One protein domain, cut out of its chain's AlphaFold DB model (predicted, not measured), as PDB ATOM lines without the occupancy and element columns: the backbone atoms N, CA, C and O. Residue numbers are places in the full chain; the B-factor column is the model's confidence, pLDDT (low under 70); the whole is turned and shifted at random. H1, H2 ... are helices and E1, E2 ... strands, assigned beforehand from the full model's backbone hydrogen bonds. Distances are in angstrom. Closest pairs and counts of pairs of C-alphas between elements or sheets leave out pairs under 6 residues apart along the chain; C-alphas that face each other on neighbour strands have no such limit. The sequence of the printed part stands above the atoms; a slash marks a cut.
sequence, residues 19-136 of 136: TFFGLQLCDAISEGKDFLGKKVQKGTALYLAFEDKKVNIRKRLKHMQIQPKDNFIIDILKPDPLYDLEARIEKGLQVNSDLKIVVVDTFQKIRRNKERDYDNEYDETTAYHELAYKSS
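AT A GLANCE: This is residues 19 to 136 of the 136 residues of an uncharacterized protein of Erysipelatoclostridium ramosum (UniProt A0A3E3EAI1). A small sheet of three parallel strands forms the core, with helix H1 over one face and helix H3 over the other. The short helix H2 sits beyond the E2 edge of the sheet and only grazes it with residues 54 to 57, while the long helix H4 stands off the sheet beyond its E3 edge, near H3 but with few contacts. The printed part has 118 residues, with four named helices and three named strands in the order H1, E1, H2, E2, H3, E3, H4; the sheet runs E2, E1, E3, all parallel, and the class is mixed, helices and strands. The whole is compact, with a radius of gyration of the C-alphas of 14.9 A, and spans 39 by 33 by 28 A along its three main axes.

IN THESE COORDINATES: Strand E1 holds residues 44 to 49 and is 16.3 A from first to last C-alpha; it begins at C-alpha 44, at (88.911, 73.402, 118.257). Strand E2 holds residues 72 to 76, 13.0 A, and strand E3 residues 99 to 105, 17.5 A. Helix H1, residues 19 to 31, is 18.4 A long and begins at C-alpha 19, at (80.572, 73.704, 102.342). Helix H2 holds residues 54 to 63, 14.2 A, and helix H3 residues 85 to 95, 15.5 A. Helix H4, residues 118 to 134, is the longest at 24.4 A and ends at C-alpha 134, at (104.962, 79.839, 111.282).

HOW THE PARTS SIT: E1 is the inner strand of the sheet, and E2 and E3 are its edge strands. E1 and E3 are parallel, with 13 degrees between their directions; N 48 and O 103 are 2.8 A apart and N 100 and O 44 are 2.9 A apart, both within hydrogen-bond range. E2 and E1 are parallel at 17 degrees, with N 47 and O 73 at 2.8 A and N 75 and O 47 at 2.9 A, within hydrogen-bond range. H1 is on the sheet at a height of 8.5 A, over E1 and E3, and runs along the strands, at 13 degrees to E1 on the local plane; the closest C-alphas of H1 and E1 are those of Cys 26 and Ala 45, 5.2 A apart. H3 lies on the opposite face, at a height of 9.9 A over E1 and E3, and runs along the strands, at 25 degrees to E3 on the local plane; the closest C-alphas of H3 and E3 are those of Leu 93 and Leu 99, 5.9 A apart. E1, H2 and E2 form a strand-helix-strand unit, two parallel neighbour strands with a helix between them in the chain, with a right-handed crossover. E2, H3 and E3 form a split one, with E1 between the two strands in the sheet, and its crossover is right-handed too. H2 is close to H1 but not clearly touching, the C-alphas of Phe 20 and Arg 60 being closest at 7.4 A, at a steep tilt of 67 degrees, only just short of about perpendicular. H4 is not on the sheet; it is close to H3 but not clearly touching, the C-alphas of Glu 86 and Leu 131 being closest at 7.3 A, at a shallow tilt of 15 degrees, the same way. H1 and H4 are apart. In H1, H2, H3 and H4 every O i to N i+4 pair is within hydrogen-bond range.

THE WHOLE: The two C-alphas farthest apart are those of Gln 67 and Asp 119, 41.2 A. The printed part has no cut and ends at residue 136, the chain's last. The links from H1 to E1 and from E3 to H4 are long, 12 residues each. The mean pLDDT of the printed part is 82.1; residues 107 to 136 are under 70, and H4 has a mean of 58.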
ATOM      1  N   THR A  19      81.108  73.191 101.078       86.12
ATOM      2  CA  THR A  19      80.572  73.704 102.342       86.12
ATOM      3  C   THR A  19      80.111  72.560 103.244       86.12
ATOM      4  O   THR A  19      80.354  72.588 104.442       86.12
ATOM      5  N   PHE A  20      79.478  71.520 102.683       89.81
ATOM      6  CA  PHE A  20      79.086  70.336 103.456       89.81
ATOM      7  C   PHE A  20      80.315  69.603 103.987       89.81
ATOM      8  O   PHE A  20      80.403  69.372 105.186       89.81
ATOM      9  N   PHE A  21      81.296  69.340 103.124       91.00
ATOM     10  CA  PHE A  21      82.549  68.705 103.514       91.00
ATOM     11  C   PHE A  21      83.275  69.480 104.622       91.00
ATOM     12  O   PHE A  21      83.643  68.897 105.637       91.00
ATOM     13  N   GLY A  22      83.449  70.795 104.457       91.56
ATOM     14  CA  GLY A  22      84.146  71.636 105.427       91.56
ATOM     15  C   GLY A  22      83.426  71.685 106.775       91.56
ATOM     16  O   GLY A  22      84.068  71.553 107.812       91.56
ATOM     17  N   LEU A  23      82.093  71.799 106.773       94.69
ATOM     18  CA  LEU A  23      81.303  71.766 108.005       94.69
ATOM     19  C   LEU A  23      81.378  70.400 108.704       94.69
ATOM     20  O   LEU A  23      81.529  70.364 109.921       94.69
ATOM     21  N   GLN A  24      81.317  69.289 107.961       95.19
ATOM     22  CA  GLN A  24      81.435  67.939 108.530       95.19
ATOM     23  C   GLN A  24      82.842  67.646 109.059       95.19
ATOM     24  O   GLN A  24      82.980  66.983 110.081       95.19
ATOM     25  N   LEU A  25      83.885  68.149 108.393       94.69
ATOM     26  CA  LEU A  25      85.262  68.018 108.861       94.69
ATOM     27  C   LEU A  25      85.473  68.784 110.171       94.69
ATOM     28  O   LEU A  25      86.016  68.227 111.125       94.69
ATOM     29  N   CYS A  26      85.013  70.036 110.242       95.81
ATOM     30  CA  CYS A  26      85.073  70.810 111.480       95.81
ATOM     31  C   CYS A  26      84.266  70.149 112.607       95.81
ATOM     32  O   CYS A  26      84.742  70.090 113.738       95.81
ATOM     33  N   ASP A  27      83.089  69.594 112.302       97.56
ATOM     34  CA  ASP A  27      82.288  68.842 113.271       97.56
ATOM     35  C   ASP A  27      83.042  67.612 113.801       97.56
ATOM     36  O   ASP A  27      83.164  67.434 115.015       97.56
ATOM     37  N   ALA A  28      83.640  66.821 112.905       96.69
ATOM     38  CA  ALA A  28      84.415  65.641 113.269       96.69
ATOM     39  C   ALA A  28      85.629  65.981 114.149       96.69
ATOM     40  O   ALA A  28      85.863  65.303 115.149       96.69
ATOM     41  N   ILE A  29      86.354  67.060 113.832       96.00
ATOM     42  CA  ILE A  29      87.453  67.590 114.660       96.00
ATOM     43  C   ILE A  29      86.937  68.035 116.030       96.00
ATOM     44  O   ILE A  29      87.527  67.682 117.051       96.00
ATOM     45  N   SER A  30      85.804  68.740 116.074       96.88
ATOM     46  CA  SER A  30      85.223  69.223 117.333       96.88
ATOM     47  C   SER A  30      84.808  68.087 118.278       96.88
ATOM     48  O   SER A  30      84.811  68.247 119.499       96.88
ATOM     49  N   GLU A  31      84.496  66.904 117.751       96.50
ATOM     50  CA  GLU A  31      84.083  65.751 118.557       96.50
ATOM     51  C   GLU A  31      85.153  64.671 118.703       96.50
ATOM     52  O   GLU A  31      85.029  63.822 119.584       96.50
ATOM     53  N   GLY A  32      86.200  64.696 117.877       94.50
ATOM     54  CA  GLY A  32      87.132  63.577 117.740       94.50
ATOM     55  C   GLY A  32      86.495  62.351 117.079       94.50
ATOM     56  O   GLY A  32      86.868  61.224 117.400       94.50
ATOM     57  N   LYS A  33      85.502  62.548 116.200       94.19
ATOM     58  CA  LYS A  33      84.877  61.459 115.438       94.19
ATOM     59  C   LYS A  33      85.755  61.075 114.259       94.19
ATOM     60  O   LYS A  33      86.278  61.942 113.566       94.19
ATOM     61  N   ASP A  34      85.853  59.776 113.994       93.56
ATOM     62  CA  ASP A  34      86.499  59.273 112.785       93.56
ATOM     63  C   ASP A  34      85.881  59.936 111.545       93.56
ATOM     64  O   ASP A  34      84.659  60.011 111.402       93.56
ATOM     65  N   PHE A  35      86.732  60.401 110.634       92.69
ATOM     66  CA  PHE A  35      86.312  61.085 109.416       92.69
ATOM     67  C   PHE A  35      86.971  60.418 108.213       92.69
ATOM     68  O   PHE A  35      88.188  60.252 108.179       92.69
ATOM     69  N   LEU A  36      86.161  59.984 107.240       90.50
ATOM     70  CA  LEU A  36      86.618  59.292 106.023       90.50
ATOM     71  C   LEU A  36      87.582  58.118 106.293       90.50
ATOM     72  O   LEU A  36      88.582  57.934 105.602       90.50
ATOM     73  N   GLY A  37      87.292  57.327 107.332       88.69
ATOM     74  CA  GLY A  37      88.103  56.162 107.709       88.69
ATOM     75  C   GLY A  37      89.445  56.505 108.366       88.69
ATOM     76  O   GLY A  37      90.307  55.634 108.488       88.69
ATOM     77  N   LYS A  38      89.649  57.761 108.784       88.25
ATOM     78  CA  LYS A  38      90.833  58.209 109.524       88.25
ATOM     79  C   LYS A  38      90.460  58.611 110.948       88.25
ATOM     80  O   LYS A  38      89.414  59.214 111.181       88.25
ATOM     81  N   LYS A  39      91.349  58.292 111.894       90.38
ATOM     82  CA  LYS A  39      91.265  58.784 113.272       90.38
ATOM     83  C   LYS A  39      91.486  60.290 113.291       90.38
ATOM     84  O   LYS A  39      92.424  60.783 112.668       90.38
ATOM     85  N   VAL A  40      90.633  60.994 114.025       92.94
ATOM     86  CA  VAL A  40      90.676  62.448 114.163       92.94
ATOM     87  C   VAL A  40      91.063  62.799 115.592       92.94
ATOM     88  O   VAL A  40      90.490  62.279 116.547       92.94
ATOM     89  N   GLN A  41      92.044  63.685 115.745       91.44
ATOM     90  CA  GLN A  41      92.344  64.261 117.050       91.44
ATOM     91  C   GLN A  41      91.303  65.324 117.374       91.44
ATOM     92  O   GLN A  41      91.107  66.257 116.593       91.44
ATOM     93  N   LYS A  42      90.660  65.190 118.535       95.50
ATOM     94  CA  LYS A  42      89.717  66.192 119.021       95.50
ATOM     95  C   LYS A  42      90.431  67.525 119.271       95.50
ATOM     96  O   LYS A  42      91.545  67.539 119.798       95.50
ATOM     97  N   GLY A  43      89.768  68.627 118.941       95.44
ATOM     98  CA  GLY A  43      90.183  69.970 119.339       95.44
ATOM     99  C   GLY A  43      89.244  71.039 118.800       95.44
ATOM    100  O   GLY A  43      88.113  70.733 118.416       95.44
ATOM    101  N   THR A  44      89.702  72.285 118.774       96.50
ATOM    102  CA  THR A  44      88.911  73.402 118.257       96.50
ATOM    103  C   THR A  44      88.978  73.454 116.730       96.50
ATOM    104  O   THR A  44      90.034  73.242 116.127       96.50
ATOM    105  N   ALA A  45      87.841  73.739 116.095       96.31
ATOM    106  CA  ALA A  45      87.720  73.955 114.659       96.31
ATOM    107  C   ALA A  45      87.180  75.360 114.370       96.31
ATOM    108  O   ALA A  45      86.159  75.765 114.929       96.31
ATOM    109  N   LEU A  46      87.847  76.086 113.472       95.69
ATOM    110  CA  LEU A  46      87.446  77.417 113.023       95.69
ATOM    111  C   LEU A  46      86.993  77.374 111.562       95.69
ATOM    112  O   LEU A  46      87.753  76.987 110.683       95.69
ATOM    113  N   TYR A  47      85.767  77.812 111.290       94.62
ATOM    114  CA  TYR A  47      85.205  77.920 109.947       94.62
ATOM    115  C   TYR A  47      84.923  79.383 109.598       94.62
ATOM    116  O   TYR A  47      84.111  80.035 110.250       94.62
ATOM    117  N   LEU A  48      85.562  79.894 108.550       92.69
ATOM    118  CA  LEU A  48      85.417  81.263 108.062       92.69
ATOM    119  C   LEU A  48      84.561  81.264 106.789       92.69
ATOM    120  O   LEU A  48      85.031  80.890 105.715       92.69
ATOM    121  N   ALA A  49      83.296  81.665 106.908       91.00
ATOM    122  CA  ALA A  49      82.325  81.688 105.818       91.00
ATOM    123  C   ALA A  49      82.223  83.089 105.181       91.00
ATOM    124  O   ALA A  49      81.613  83.983 105.762       91.00
ATOM    125  N   PHE A  50      82.763  83.270 103.974       86.19
ATOM    126  CA  PHE A  50      82.762  84.532 103.216       86.19
ATOM    127  C   PHE A  50      81.655  84.640 102.158       86.19
ATOM    128  O   PHE A  50      81.305  85.744 101.738       86.19
ATOM    129  N   GLU A  51      81.107  83.519 101.681       78.31
ATOM    130  CA  GLU A  51      80.055  83.532 100.646       78.31
ATOM    131  C   GLU A  51      78.643  83.368 101.205       78.31
ATOM    132  O   GLU A  51      77.660  83.806 100.599       78.31
ATOM    133  N   ASP A  52      78.526  82.705 102.349       79.88
ATOM    134  CA  ASP A  52      77.258  82.162 102.793       79.88
ATOM    135  C   ASP A  52      76.554  83.034 103.827       79.88
ATOM    136  O   ASP A  52      77.136  83.542 104.783       79.88
ATOM    137  N   LYS A  53      75.234  83.155 103.686       85.50
ATOM    138  CA  LYS A  53      74.416  83.851 104.682       85.50
ATOM    139  C   LYS A  53      74.255  82.977 105.924       85.50
ATOM    140  O   LYS A  53      74.054  81.766 105.825       85.50
ATOM    141  N   LYS A  54      74.157  83.613 107.095       90.12
ATOM    142  CA  LYS A  54      73.862  82.947 108.381       90.12
ATOM    143  C   LYS A  54      72.687  81.978 108.332       90.12
ATOM    144  O   LYS A  54      72.745  80.903 108.920       90.12
ATOM    145  N   VAL A  55      71.629  82.339 107.608       91.94
ATOM    146  CA  VAL A  55      70.450  81.482 107.431       91.94
ATOM    147  C   VAL A  55      70.799  80.181 106.699       91.94
ATOM    148  O   VAL A  55      70.306  79.124 107.085       91.94
ATOM    149  N   ASN A  56      71.665  80.231 105.687       91.31
ATOM    150  CA  ASN A  56      72.051  79.054 104.913       91.31
ATOM    151  C   ASN A  56      72.951  78.123 105.725       91.31
ATOM    152  O   ASN A  56      72.689  76.925 105.769       91.31
ATOM    153  N   ILE A  57      73.953  78.666 106.427       92.38
ATOM    154  CA  ILE A  57      74.804  77.876 107.332       92.38
ATOM    155  C   ILE A  57      73.951  77.173 108.389       92.38
ATOM    156  O   ILE A  57      74.043  75.959 108.537       92.38
ATOM    157  N   ARG A  58      73.027  77.887 109.045       93.75
ATOM    158  CA  ARG A  58      72.102  77.283 110.020       93.75
ATOM    159  C   ARG A  58      71.261  76.153 109.424       93.75
ATOM    160  O   ARG A  58      71.110  75.113 110.060       93.75
ATOM    161  N   LYS A  59      70.724  76.334 108.210       94.62
ATOM    162  CA  LYS A  59      69.971  75.280 107.507       94.62
ATOM    163  C   LYS A  59      70.838  74.049 107.244       94.62
ATOM    164  O   LYS A  59      70.367  72.937 107.454       94.62
ATOM    165  N   ARG A  60      72.088  74.244 106.821       94.25
ATOM    166  CA  ARG A  60      73.040  73.158 106.554       94.25
ATOM    167  C   ARG A  60      73.422  72.401 107.820       94.25
ATOM    168  O   ARG A  60      73.321  71.182 107.821       94.25
ATOM    169  N   LEU A  61      73.771  73.107 108.896       95.75
ATOM    170  CA  LEU A  61      74.057  72.493 110.198       95.75
ATOM    171  C   LEU A  61      72.869  71.653 110.679       95.75
ATOM    172  O   LEU A  61      73.041  70.489 111.023       95.75
ATOM    173  N   LYS A  62      71.647  72.201 110.593       96.25
ATOM    174  CA  LYS A  62      70.421  71.471 110.943       96.25
ATOM    175  C   LYS A  62      70.213  70.232 110.068       96.25
ATOM    176  O   LYS A  62      69.872  69.178 110.591       96.25
ATOM    177  N   HIS A  63      70.412  70.351 108.756       95.88
ATOM    178  CA  HIS A  63      70.290  69.226 107.827       95.88
ATOM    179  C   HIS A  63      71.304  68.113 108.131       95.88
ATOM    180  O   HIS A  63      70.957  66.941 108.080       95.88
ATOM    181  N   MET A  64      72.530  68.485 108.507       95.19
ATOM    182  CA  MET A  64      73.592  67.562 108.918       95.19
ATOM    183  C   MET A  64      73.476  67.094 110.375       95.19
ATOM    184  O   MET A  64      74.311  66.320 110.823       95.19
ATOM    185  N   GLN A  65      72.457  67.552 111.112       96.88
ATOM    186  CA  GLN A  65      72.244  67.250 112.533       96.88
ATOM    187  C   GLN A  65      73.408  67.681 113.445       96.88
ATOM    188  O   GLN A  65      73.555  67.181 114.560       96.88
ATOM    189  N   ILE A  66      74.199  68.657 112.994       96.62
ATOM    190  CA  ILE A  66      75.311  69.232 113.750       96.62
ATOM    191  C   ILE A  66      74.745  70.169 114.818       96.62
ATOM    192  O   ILE A  66      74.040  71.135 114.505       96.62
ATOM    193  N   GLN A  67      75.066  69.881 116.077       93.31
ATOM    194  CA  GLN A  67      74.661  70.699 117.219       93.31
ATOM    195  C   GLN A  67      75.675  71.820 117.491       93.31
ATOM    196  O   GLN A  67      76.867  71.626 117.238       93.31
ATOM    197  N   PRO A  68      75.240  72.979 118.021       91.62
ATOM    198  CA  PRO A  68      76.147  74.033 118.474       91.62
ATOM    199  C   PRO A  68      77.096  73.537 119.571       91.62
ATOM    200  O   PRO A  68      76.668  72.812 120.469       91.62
ATOM    201  N   LYS A  69      78.367  73.946 119.501       93.75
ATOM    202  CA  LYS A  69      79.436  73.581 120.441       93.75
ATOM    203  C   LYS A  69      80.414  74.740 120.578       93.75
ATOM    204  O   LYS A  69      80.624  75.469 119.611       93.75
ATOM    205  N   ASP A  70      81.060  74.847 121.731       95.38
ATOM    206  CA  ASP A  70      82.011  75.933 121.998       95.38
ATOM    207  C   ASP A  70      83.296  75.805 121.166       95.38
ATOM    208  O   ASP A  70      83.858  76.803 120.726       95.38
ATOM    209  N   ASN A  71      83.723  74.573 120.871       96.56
ATOM    210  CA  ASN A  71      84.936  74.279 120.106       96.56
ATOM    211  C   ASN A  71      84.692  74.096 118.593       96.56
ATOM    212  O   ASN A  71      85.571  73.616 117.876       96.56
ATOM    213  N   PHE A  72      83.514  74.475 118.089       97.50
ATOM    214  CA  PHE A  72      83.249  74.614 116.656       97.50
ATOM    215  C   PHE A  72      82.807  76.051 116.363       97.50
ATOM    216  O   PHE A  72      81.626  76.400 116.389       97.50
ATOM    217  N   ILE A  73      83.796  76.886 116.061       96.88
ATOM    218  CA  ILE A  73      83.634  78.320 115.851       96.88
ATOM    219  C   ILE A  73      83.322  78.572 114.377       96.88
ATOM    220  O   ILE A  73      84.042  78.106 113.493       96.88
ATOM    221  N   ILE A  74      82.261  79.333 114.105       95.94
ATOM    222  CA  ILE A  74      81.874  79.718 112.745       95.94
ATOM    223  C   ILE A  74      81.755  81.236 112.663       95.94
ATOM    224  O   ILE A  74      80.815  81.822 113.207       95.94
ATOM    225  N   ASP A  75      82.652  81.847 111.900       94.69
ATOM    226  CA  ASP A  75      82.579  83.261 111.568       94.69
ATOM    227  C   ASP A  75      81.868  83.428 110.232       94.69
ATOM    228  O   ASP A  75      82.218  82.801 109.234       94.69
ATOM    229  N   ILE A  76      80.855  84.291 110.210       91.62
ATOM    230  CA  ILE A  76      80.146  84.649 108.981       91.62
ATOM    231  C   ILE A  76      80.553  86.058 108.609       91.62
ATOM    232  O   ILE A  76      80.169  87.029 109.262       91.62
ATOM    233  N   LEU A  77      81.360  86.130 107.565       88.19
ATOM    234  CA  LEU A  77      82.108  87.298 107.154       88.19
ATOM    235  C   LEU A  77      81.502  87.864 105.873       88.19
ATOM    236  O   LEU A  77      80.913  87.154 105.056       88.19
ATOM    237  N   LYS A  78      81.628  89.178 105.705       83.19
ATOM    238  CA  LYS A  78      81.336  89.812 104.419       83.19
ATOM    239  C   LYS A  78      82.570  89.668 103.523       83.19
ATOM    240  O   LYS A  78      83.679  89.679 104.052       83.19
ATOM    241  N   PRO A  79      82.403  89.567 102.194       76.25
ATOM    242  CA  PRO A  79      83.526  89.675 101.273       76.25
ATOM    243  C   PRO A  79      84.276  90.988 101.505       76.25
ATOM    244  O   PRO A  79      83.685  92.060 101.367       76.25
ATOM    245  N   ASP A  80      85.551  90.884 101.856       78.19
ATOM    246  CA  ASP A  80      86.426  92.019 102.120       78.19
ATOM    247  C   ASP A  80      87.856  91.669 101.661       78.19
ATOM    248  O   ASP A  80      88.495  90.813 102.272       78.19
ATOM    249  N   PRO A  81      88.362  92.290 100.578       73.00
ATOM    250  CA  PRO A  81      89.730  92.077 100.094       73.00
ATOM    251  C   PRO A  81      90.819  92.552 101.066       73.00
ATOM    252  O   PRO A  81      91.988  92.207 100.895       73.00
ATOM    253  N   LEU A  82      90.456  93.379 102.051       80.75
ATOM    254  CA  LEU A  82      91.346  93.852 103.109       80.75
ATOM    255  C   LEU A  82      91.227  93.008 104.382       80.75
ATOM    256  O   LEU A  82      91.847  93.346 105.388       80.75
ATOM    257  N   TYR A  83      90.448  91.922 104.351       83.88
ATOM    258  CA  TYR A  83      90.323  91.030 105.490       83.88
ATOM    259  C   TYR A  83      91.674  90.411 105.844       83.88
ATOM    260  O   TYR A  83      92.272  89.682 105.051       83.88
ATOM    261  N   ASP A  84      92.123  90.670 107.066       87.25
ATOM    262  CA  ASP A  84      93.357  90.115 107.599       87.25
ATOM    263  C   ASP A  84      93.122  88.684 108.107       87.25
ATOM    264  O   ASP A  84      92.743  88.440 109.258       87.25
ATOM    265  N   LEU A  85      93.275  87.722 107.190       84.38
ATOM    266  CA  LEU A  85      93.106  86.302 107.488       84.38
ATOM    267  C   LEU A  85      94.166  85.801 108.480       84.38
ATOM    268  O   LEU A  85      93.835  85.007 109.360       84.38
ATOM    269  N   GLU A  86      95.405  86.273 108.357       82.88
ATOM    270  CA  GLU A  86      96.517  85.906 109.238       82.88
ATOM    271  C   GLU A  86      96.215  86.324 110.676       82.88
ATOM    272  O   GLU A  86      96.112  85.456 111.547       82.88
ATOM    273  N   ALA A  87      95.911  87.603 110.910       87.56
ATOM    274  CA  ALA A  87      95.592  88.097 112.247       87.56
ATOM    275  C   ALA A  87      94.393  87.360 112.871       87.56
ATOM    276  O   ALA A  87      94.339  87.120 114.084       87.56
ATOM    277  N   ARG A  88      93.407  86.955 112.054       91.19
ATOM    278  CA  ARG A  88      92.279  86.159 112.549       91.19
ATOM    279  C   ARG A  88      92.703  84.763 113.000       91.19
ATOM    280  O   ARG A  88      92.175  84.282 114.014       91.19
ATOM    281  N   ILE A  89      93.572  84.102 112.240       88.06
ATOM    282  CA  ILE A  89      94.089  82.768 112.558       88.06
ATOM    283  C   ILE A  89      94.957  82.837 113.814       88.06
ATOM    284  O   ILE A  89      94.709  82.072 114.746       88.06
ATOM    285  N   GLU A  90      95.875  83.802 113.895       87.62
ATOM    286  CA  GLU A  90      96.728  84.032 115.067       87.62
ATOM    287  C   GLU A  90      95.902  84.237 116.337       87.62
ATOM    288  O   GLU A  90      96.117  83.569 117.347       87.62
ATOM    289  N   LYS A  91      94.873  85.088 116.274       91.31
ATOM    290  CA  LYS A  91      93.935  85.260 117.390       91.31
ATOM    291  C   LYS A  91      93.236  83.950 117.757       91.31
ATOM    292  O   LYS A  91      92.991  83.685 118.931       91.31
ATOM    293  N   GLY A  92      92.890  83.131 116.765       90.12
ATOM    294  CA  GLY A  92      92.310  81.806 116.976       90.12
ATOM    295  C   GLY A  92      93.233  80.887 117.775       90.12
ATOM    296  O   GLY A  92      92.761  80.265 118.725       90.12
ATOM    297  N   LEU A  93      94.520  80.856 117.418       87.50
ATOM    298  CA  LEU A  93      95.568  80.078 118.086       87.50
ATOM    299  C   LEU A  93      95.844  80.581 119.508       87.50
ATOM    300  O   LEU A  93      95.985  79.781 120.428       87.50
ATOM    301  N   GLN A  94      95.863  81.902 119.708       89.75
ATOM    302  CA  GLN A  94      96.058  82.513 121.028       89.75
ATOM    303  C   GLN A  94      94.908  82.198 121.991       89.75
ATOM    304  O   GLN A  94      95.138  81.940 123.170       89.75
ATOM    305  N   VAL A  95      93.664  82.233 121.501       93.50
ATOM    306  CA  VAL A  95      92.469  81.975 122.321       93.50
ATOM    307  C   VAL A  95      92.250  80.478 122.545       93.50
ATOM    308  O   VAL A  95      91.764  80.088 123.603       93.50
ATOM    309  N   ASN A  96      92.599  79.641 121.568       91.75
ATOM    310  CA  ASN A  96      92.352  78.203 121.600       91.75
ATOM    311  C   ASN A  96      93.662  77.464 121.320       91.75
ATOM    312  O   ASN A  96      93.988  77.163 120.170       91.75
ATOM    313  N   SER A  97      94.393  77.120 122.382       89.12
ATOM    314  CA  SER A  97      95.646  76.356 122.280       89.12
ATOM    315  C   SER A  97      95.460  74.962 121.662       89.12
ATOM    316  O   SER A  97      96.434  74.303 121.306       89.12
ATOM    317  N   ASP A  98      94.216  74.484 121.563       93.19
ATOM    318  CA  ASP A  98      93.835  73.225 120.932       93.19
ATOM    319  C   ASP A  98      93.214  73.401 119.533       93.19
ATOM    320  O   ASP A  98      92.609  72.457 119.024       93.19
ATOM    321  N   LEU A  99      93.345  74.572 118.893       92.19
ATOM    322  CA  LEU A  99      92.911  74.786 117.510       92.19
ATOM    323  C   LEU A  99      93.633  73.809 116.569       92.19
ATOM    324  O   LEU A  99      94.853  73.838 116.431       92.19
ATOM    325  N   LYS A 100      92.866  72.921 115.924       91.06
ATOM    326  CA  LYS A 100      93.385  71.873 115.026       91.06
ATOM    327  C   LYS A 100      93.174  72.173 113.554       91.06
ATOM    328  O   LYS A 100      93.887  71.620 112.723       91.06
ATOM    329  N   ILE A 101      92.173  72.986 113.220       91.62
ATOM    330  CA  ILE A 101      91.848  73.283 111.827       91.62
ATOM    331  C   ILE A 101      91.242  74.673 111.661       91.62
ATOM    332  O   ILE A 101      90.407  75.108 112.457       91.62
ATOM    333  N   VAL A 102      91.630  75.325 110.565       92.06
ATOM    334  CA  VAL A 102      90.958  76.502 110.021       92.06
ATOM    335  C   VAL A 102      90.470  76.169 108.613       92.06
ATOM    336  O   VAL A 102      91.250  75.747 107.764       92.06
ATOM    337  N   VAL A 103      89.177  76.355 108.360       90.56
ATOM    338  CA  VAL A 103      88.544  76.185 107.045       90.56
ATOM    339  C   VAL A 103      88.086  77.545 106.534       90.56
ATOM    340  O   VAL A 103      87.390  78.266 107.243       90.56
ATOM    341  N   VAL A 104      88.432  77.879 105.291       87.25
ATOM    342  CA  VAL A 104      88.047  79.136 104.629       87.25
ATOM    343  C   VAL A 104      87.103  78.836 103.457       87.25
ATOM    344  O   VAL A 104      87.517  78.222 102.474       87.25
ATOM    345  N   ASP A 105      85.841  79.269 103.544       83.94
ATOM    346  CA  ASP A 105      84.786  78.996 102.553       83.94
ATOM    347  C   ASP A 105      84.073  80.282 102.066       83.94
ATOM    348  O   ASP A 105      83.250  80.855 102.772       83.94
ATOM    349  N   THR A 106      84.312  80.808 100.865       72.19
ATOM    350  CA  THR A 106      85.301  80.379  99.871       72.19
ATOM    351  C   THR A 106      86.502  81.317  99.871       72.19
ATOM    352  O   THR A 106      86.396  82.531 100.053       72.19
ATOM    353  N   PHE A 107      87.662  80.740  99.582       60.12
ATOM    354  CA  PHE A 107      88.923  81.460  99.452       60.12
ATOM    355  C   PHE A 107      88.925  82.514  98.322       60.12
ATOM    356  O   PHE A 107      89.652  83.498  98.383       60.12
ATOM    357  N   GLN A 108      88.056  82.383  97.309       62.94
ATOM    358  CA  GLN A 108      88.019  83.310  96.166       62.94
ATOM    359  C   GLN A 108      87.637  84.753  96.533       62.94
ATOM    360  O   GLN A 108      87.839  85.656  95.726       62.94
ATOM    361  N   LYS A 109      87.061  84.989  97.719       63.00
ATOM    362  CA  LYS A 109      86.596  86.317  98.153       63.00
ATOM    363  C   LYS A 109      87.627  87.131  98.930       63.00
ATOM    364  O   LYS A 109      87.416  88.330  99.079       63.00
ATOM    365  N   ILE A 110      88.702  86.493  99.384       60.66
ATOM    366  CA  ILE A 110      89.817  87.142 100.085       60.66
ATOM    367  C   ILE A 110      91.057  87.306  99.199       60.66
ATOM    368  O   ILE A 110      92.036  87.910  99.626       60.66
ATOM    369  N   ARG A 111      91.021  86.797  97.959       60.03
ATOM    370  CA  ARG A 111      92.087  87.035  96.982       60.03
ATOM    371  C   ARG A 111      92.196  88.525  96.679       60.03
ATOM    372  O   ARG A 111      91.202  89.161  96.315       60.03
ATOM    373  N   ARG A 112      93.412  89.064  96.799       57.00
ATOM    374  CA  ARG A 112      93.713  90.459  96.442       57.00
ATOM    375  C   ARG A 112      93.682  90.654  94.925       57.00
ATOM    376  O   ARG A 112      93.210  91.694  94.471       57.00
ATOM    377  N   ASN A 113      94.066  89.632  94.153       53.53
ATOM    378  CA  ASN A 113      93.977  89.628  92.692       53.53
ATOM    379  C   ASN A 113      92.801  88.773  92.193       53.53
ATOM    380  O   ASN A 113      92.651  87.601  92.532       53.53
ATOM    381  N   LYS A 114      91.932  89.383  91.373       50.72
ATOM    382  CA  LYS A 114      90.769  88.715  90.752       50.72
ATOM    383  C   LYS A 114      91.119  87.965  89.463       50.72
ATOM    384  O   LYS A 114      90.318  87.143  89.016       50.72
ATOM    385  N   GLU A 115      92.268  88.259  88.863       47.19
ATOM    386  CA  GLU A 115      92.740  87.603  87.645       47.19
ATOM    387  C   GLU A 115      93.430  86.280  87.994       47.19
ATOM    388  O   GLU A 115      94.224  86.200  88.929       47.19
ATOM    389  N   ARG A 116      93.073  85.212  87.269       48.84
ATOM    390  CA  ARG A 116      93.711  83.894  87.390       48.84
ATOM    391  C   ARG A 116      95.059  83.926  86.677       48.84
ATOM    392  O   ARG A 116      95.185  83.337  85.609       48.84
ATOM    393  N   ASP A 117      96.028  84.629  87.242       49.56
ATOM    394  CA  ASP A 117      97.409  84.487  86.800       49.56
ATOM    395  C   ASP A 117      98.083  83.397  87.631       49.56
ATOM    396  O   ASP A 117      98.017  83.417  88.862       49.56
ATOM    397  N   TYR A 118      98.674  82.416  86.950       48.59
ATOM    398  CA  TYR A 118      99.264  81.224  87.572       48.59
ATOM    399  C   TYR A 118     100.367  81.590  88.581       48.59
ATOM    400  O   TYR A 118     100.472  80.960  89.631       48.59
ATOM    401  N   ASP A 119     101.120  82.656  88.300       52.50
ATOM    402  CA  ASP A 119     102.188  83.159  89.169       52.50
ATOM    403  C   ASP A 119     101.631  83.760  90.472       52.50
ATOM    404  O   ASP A 119     102.126  83.473  91.559       52.50
ATOM    405  N   ASN A 120     100.509  84.485  90.397       53.16
ATOM    406  CA  ASN A 120      99.842  85.044  91.579       53.16
ATOM    407  C   ASN A 120      99.263  83.950  92.493       53.16
ATOM    408  O   ASN A 120      99.237  84.096  93.714       53.16
ATOM    409  N   GLU A 121      98.779  82.846  91.913       54.28
ATOM    410  CA  GLU A 121      98.296  81.698  92.685       54.28
ATOM    411  C   GLU A 121      99.448  80.984  93.412       54.28
ATOM    412  O   GLU A 121      99.266  80.525  94.543       54.28
ATOM    413  N   TYR A 122     100.641  80.948  92.812       56.44
ATOM    414  CA  TYR A 122     101.845  80.397  93.432       56.44
ATOM    415  C   TYR A 122     102.355  81.267  94.591       56.44
ATOM    416  O   TYR A 122     102.649  80.746  95.668       56.44
ATOM    417  N   ASP A 123     102.370  82.590  94.427       58.12
ATOM    418  CA  ASP A 123     102.791  83.519  95.482       58.12
ATOM    419  C   ASP A 123     101.822  83.514  96.674       58.12
ATOM    420  O   ASP A 123     102.243  83.428  97.830       58.12
ATOM    421  N   GLU A 124     100.508  83.526  96.413       60.38
ATOM    422  CA  GLU A 124      99.497  83.424  97.470       60.38
ATOM    423  C   GLU A 124      99.615  82.086  98.210       60.38
ATOM    424  O   GLU A 124      99.676  82.062  99.440       60.38
ATOM    425  N   THR A 125      99.673  80.960  97.491       62.22
ATOM    426  CA  THR A 125      99.805  79.640  98.132       62.22
ATOM    427  C   THR A 125     101.102  79.503  98.923       62.22
ATOM    428  O   THR A 125     101.074  78.892  99.992       62.22
ATOM    429  N   THR A 126     102.195  80.124  98.472       62.38
ATOM    430  CA  THR A 126     103.463  80.189  99.208       62.38
ATOM    431  C   THR A 126     103.313  80.977 100.508       62.38
ATOM    432  O   THR A 126     103.673  80.460 101.564       62.38
ATOM    433  N   ALA A 127     102.689  82.159 100.482       62.81
ATOM    434  CA  ALA A 127     102.428  82.940 101.695       62.81
ATOM    435  C   ALA A 127     101.580  82.157 102.717       62.81
ATOM    436  O   ALA A 127     101.892  82.133 103.907       62.81
ATOM    437  N   TYR A 128     100.545  81.437 102.271       63.69
ATOM    438  CA  TYR A 128      99.740  80.599 103.170       63.69
ATOM    439  C   TYR A 128     100.476  79.353 103.653       63.69
ATOM    440  O   TYR A 128     100.227  78.882 104.765       63.69
ATOM    441  N   HIS A 129     101.368  78.798 102.835       62.12
ATOM    442  CA  HIS A 129     102.221  77.699 103.250       62.12
ATOM    443  C   HIS A 129     103.171  78.175 104.357       62.12
ATOM    444  O   HIS A 129     103.292  77.513 105.384       62.12
ATOM    445  N   GLU A 130     103.762  79.361 104.220       60.97
ATOM    446  CA  GLU A 130     104.553  79.979 105.284       60.97
ATOM    447  C   GLU A 130     103.730  80.246 106.551       60.97
ATOM    448  O   GLU A 130     104.218  79.977 107.645       60.97
ATOM    449  N   LEU A 131     102.481  80.709 106.431       60.28
ATOM    450  CA  LEU A 131     101.583  80.929 107.577       60.28
ATOM    451  C   LEU A 131     101.263  79.652 108.341       60.28
ATOM    452  O   LEU A 131     101.274  79.633 109.574       60.28
ATOM    453  N   ALA A 132     100.998  78.579 107.599       60.66
ATOM    454  CA  ALA A 132     100.881  77.249 108.160       60.66
ATOM    455  C   ALA A 132     102.162  76.927 108.957       60.66
ATOM    456  O   ALA A 132     102.094  76.703 110.162       60.66
ATOM    457  N   TYR A 133     103.344  77.012 108.353       57.19
ATOM    458  CA  TYR A 133     104.588  76.669 109.051       57.19
ATOM    459  C   TYR A 133     104.932  77.578 110.245       57.19
ATOM    460  O   TYR A 133     105.411  77.073 111.256       57.19
ATOM    461  N   LYS A 134     104.677  78.890 110.182       54.84
ATOM    462  CA  LYS A 134     104.962  79.839 111.282       54.84
ATOM    463  C   LYS A 134     104.123  79.591 112.535       54.84
ATOM    464  O   LYS A 134     104.522  79.995 113.619       54.84
ATOM    465  N   SER A 135     102.981  78.929 112.386       47.69
ATOM    466  CA  SER A 135     102.034  78.652 113.468       47.69
ATOM    467  C   SER A 135     102.351  77.356 114.243       47.69
ATOM    468  O   SER A 135     101.449  76.783 114.860       47.69
ATOM    469  N   SER A 136     103.600  76.863 114.167       40.59
ATOM    470  CA  SER A 136     104.073  75.619 114.802       40.59
ATOM    471  C   SER A 136     104.860  75.823 116.094       40.59
ATOM    472  O   SER A 136     105.565  76.845 116.226       40.59
TER     473      SER A 136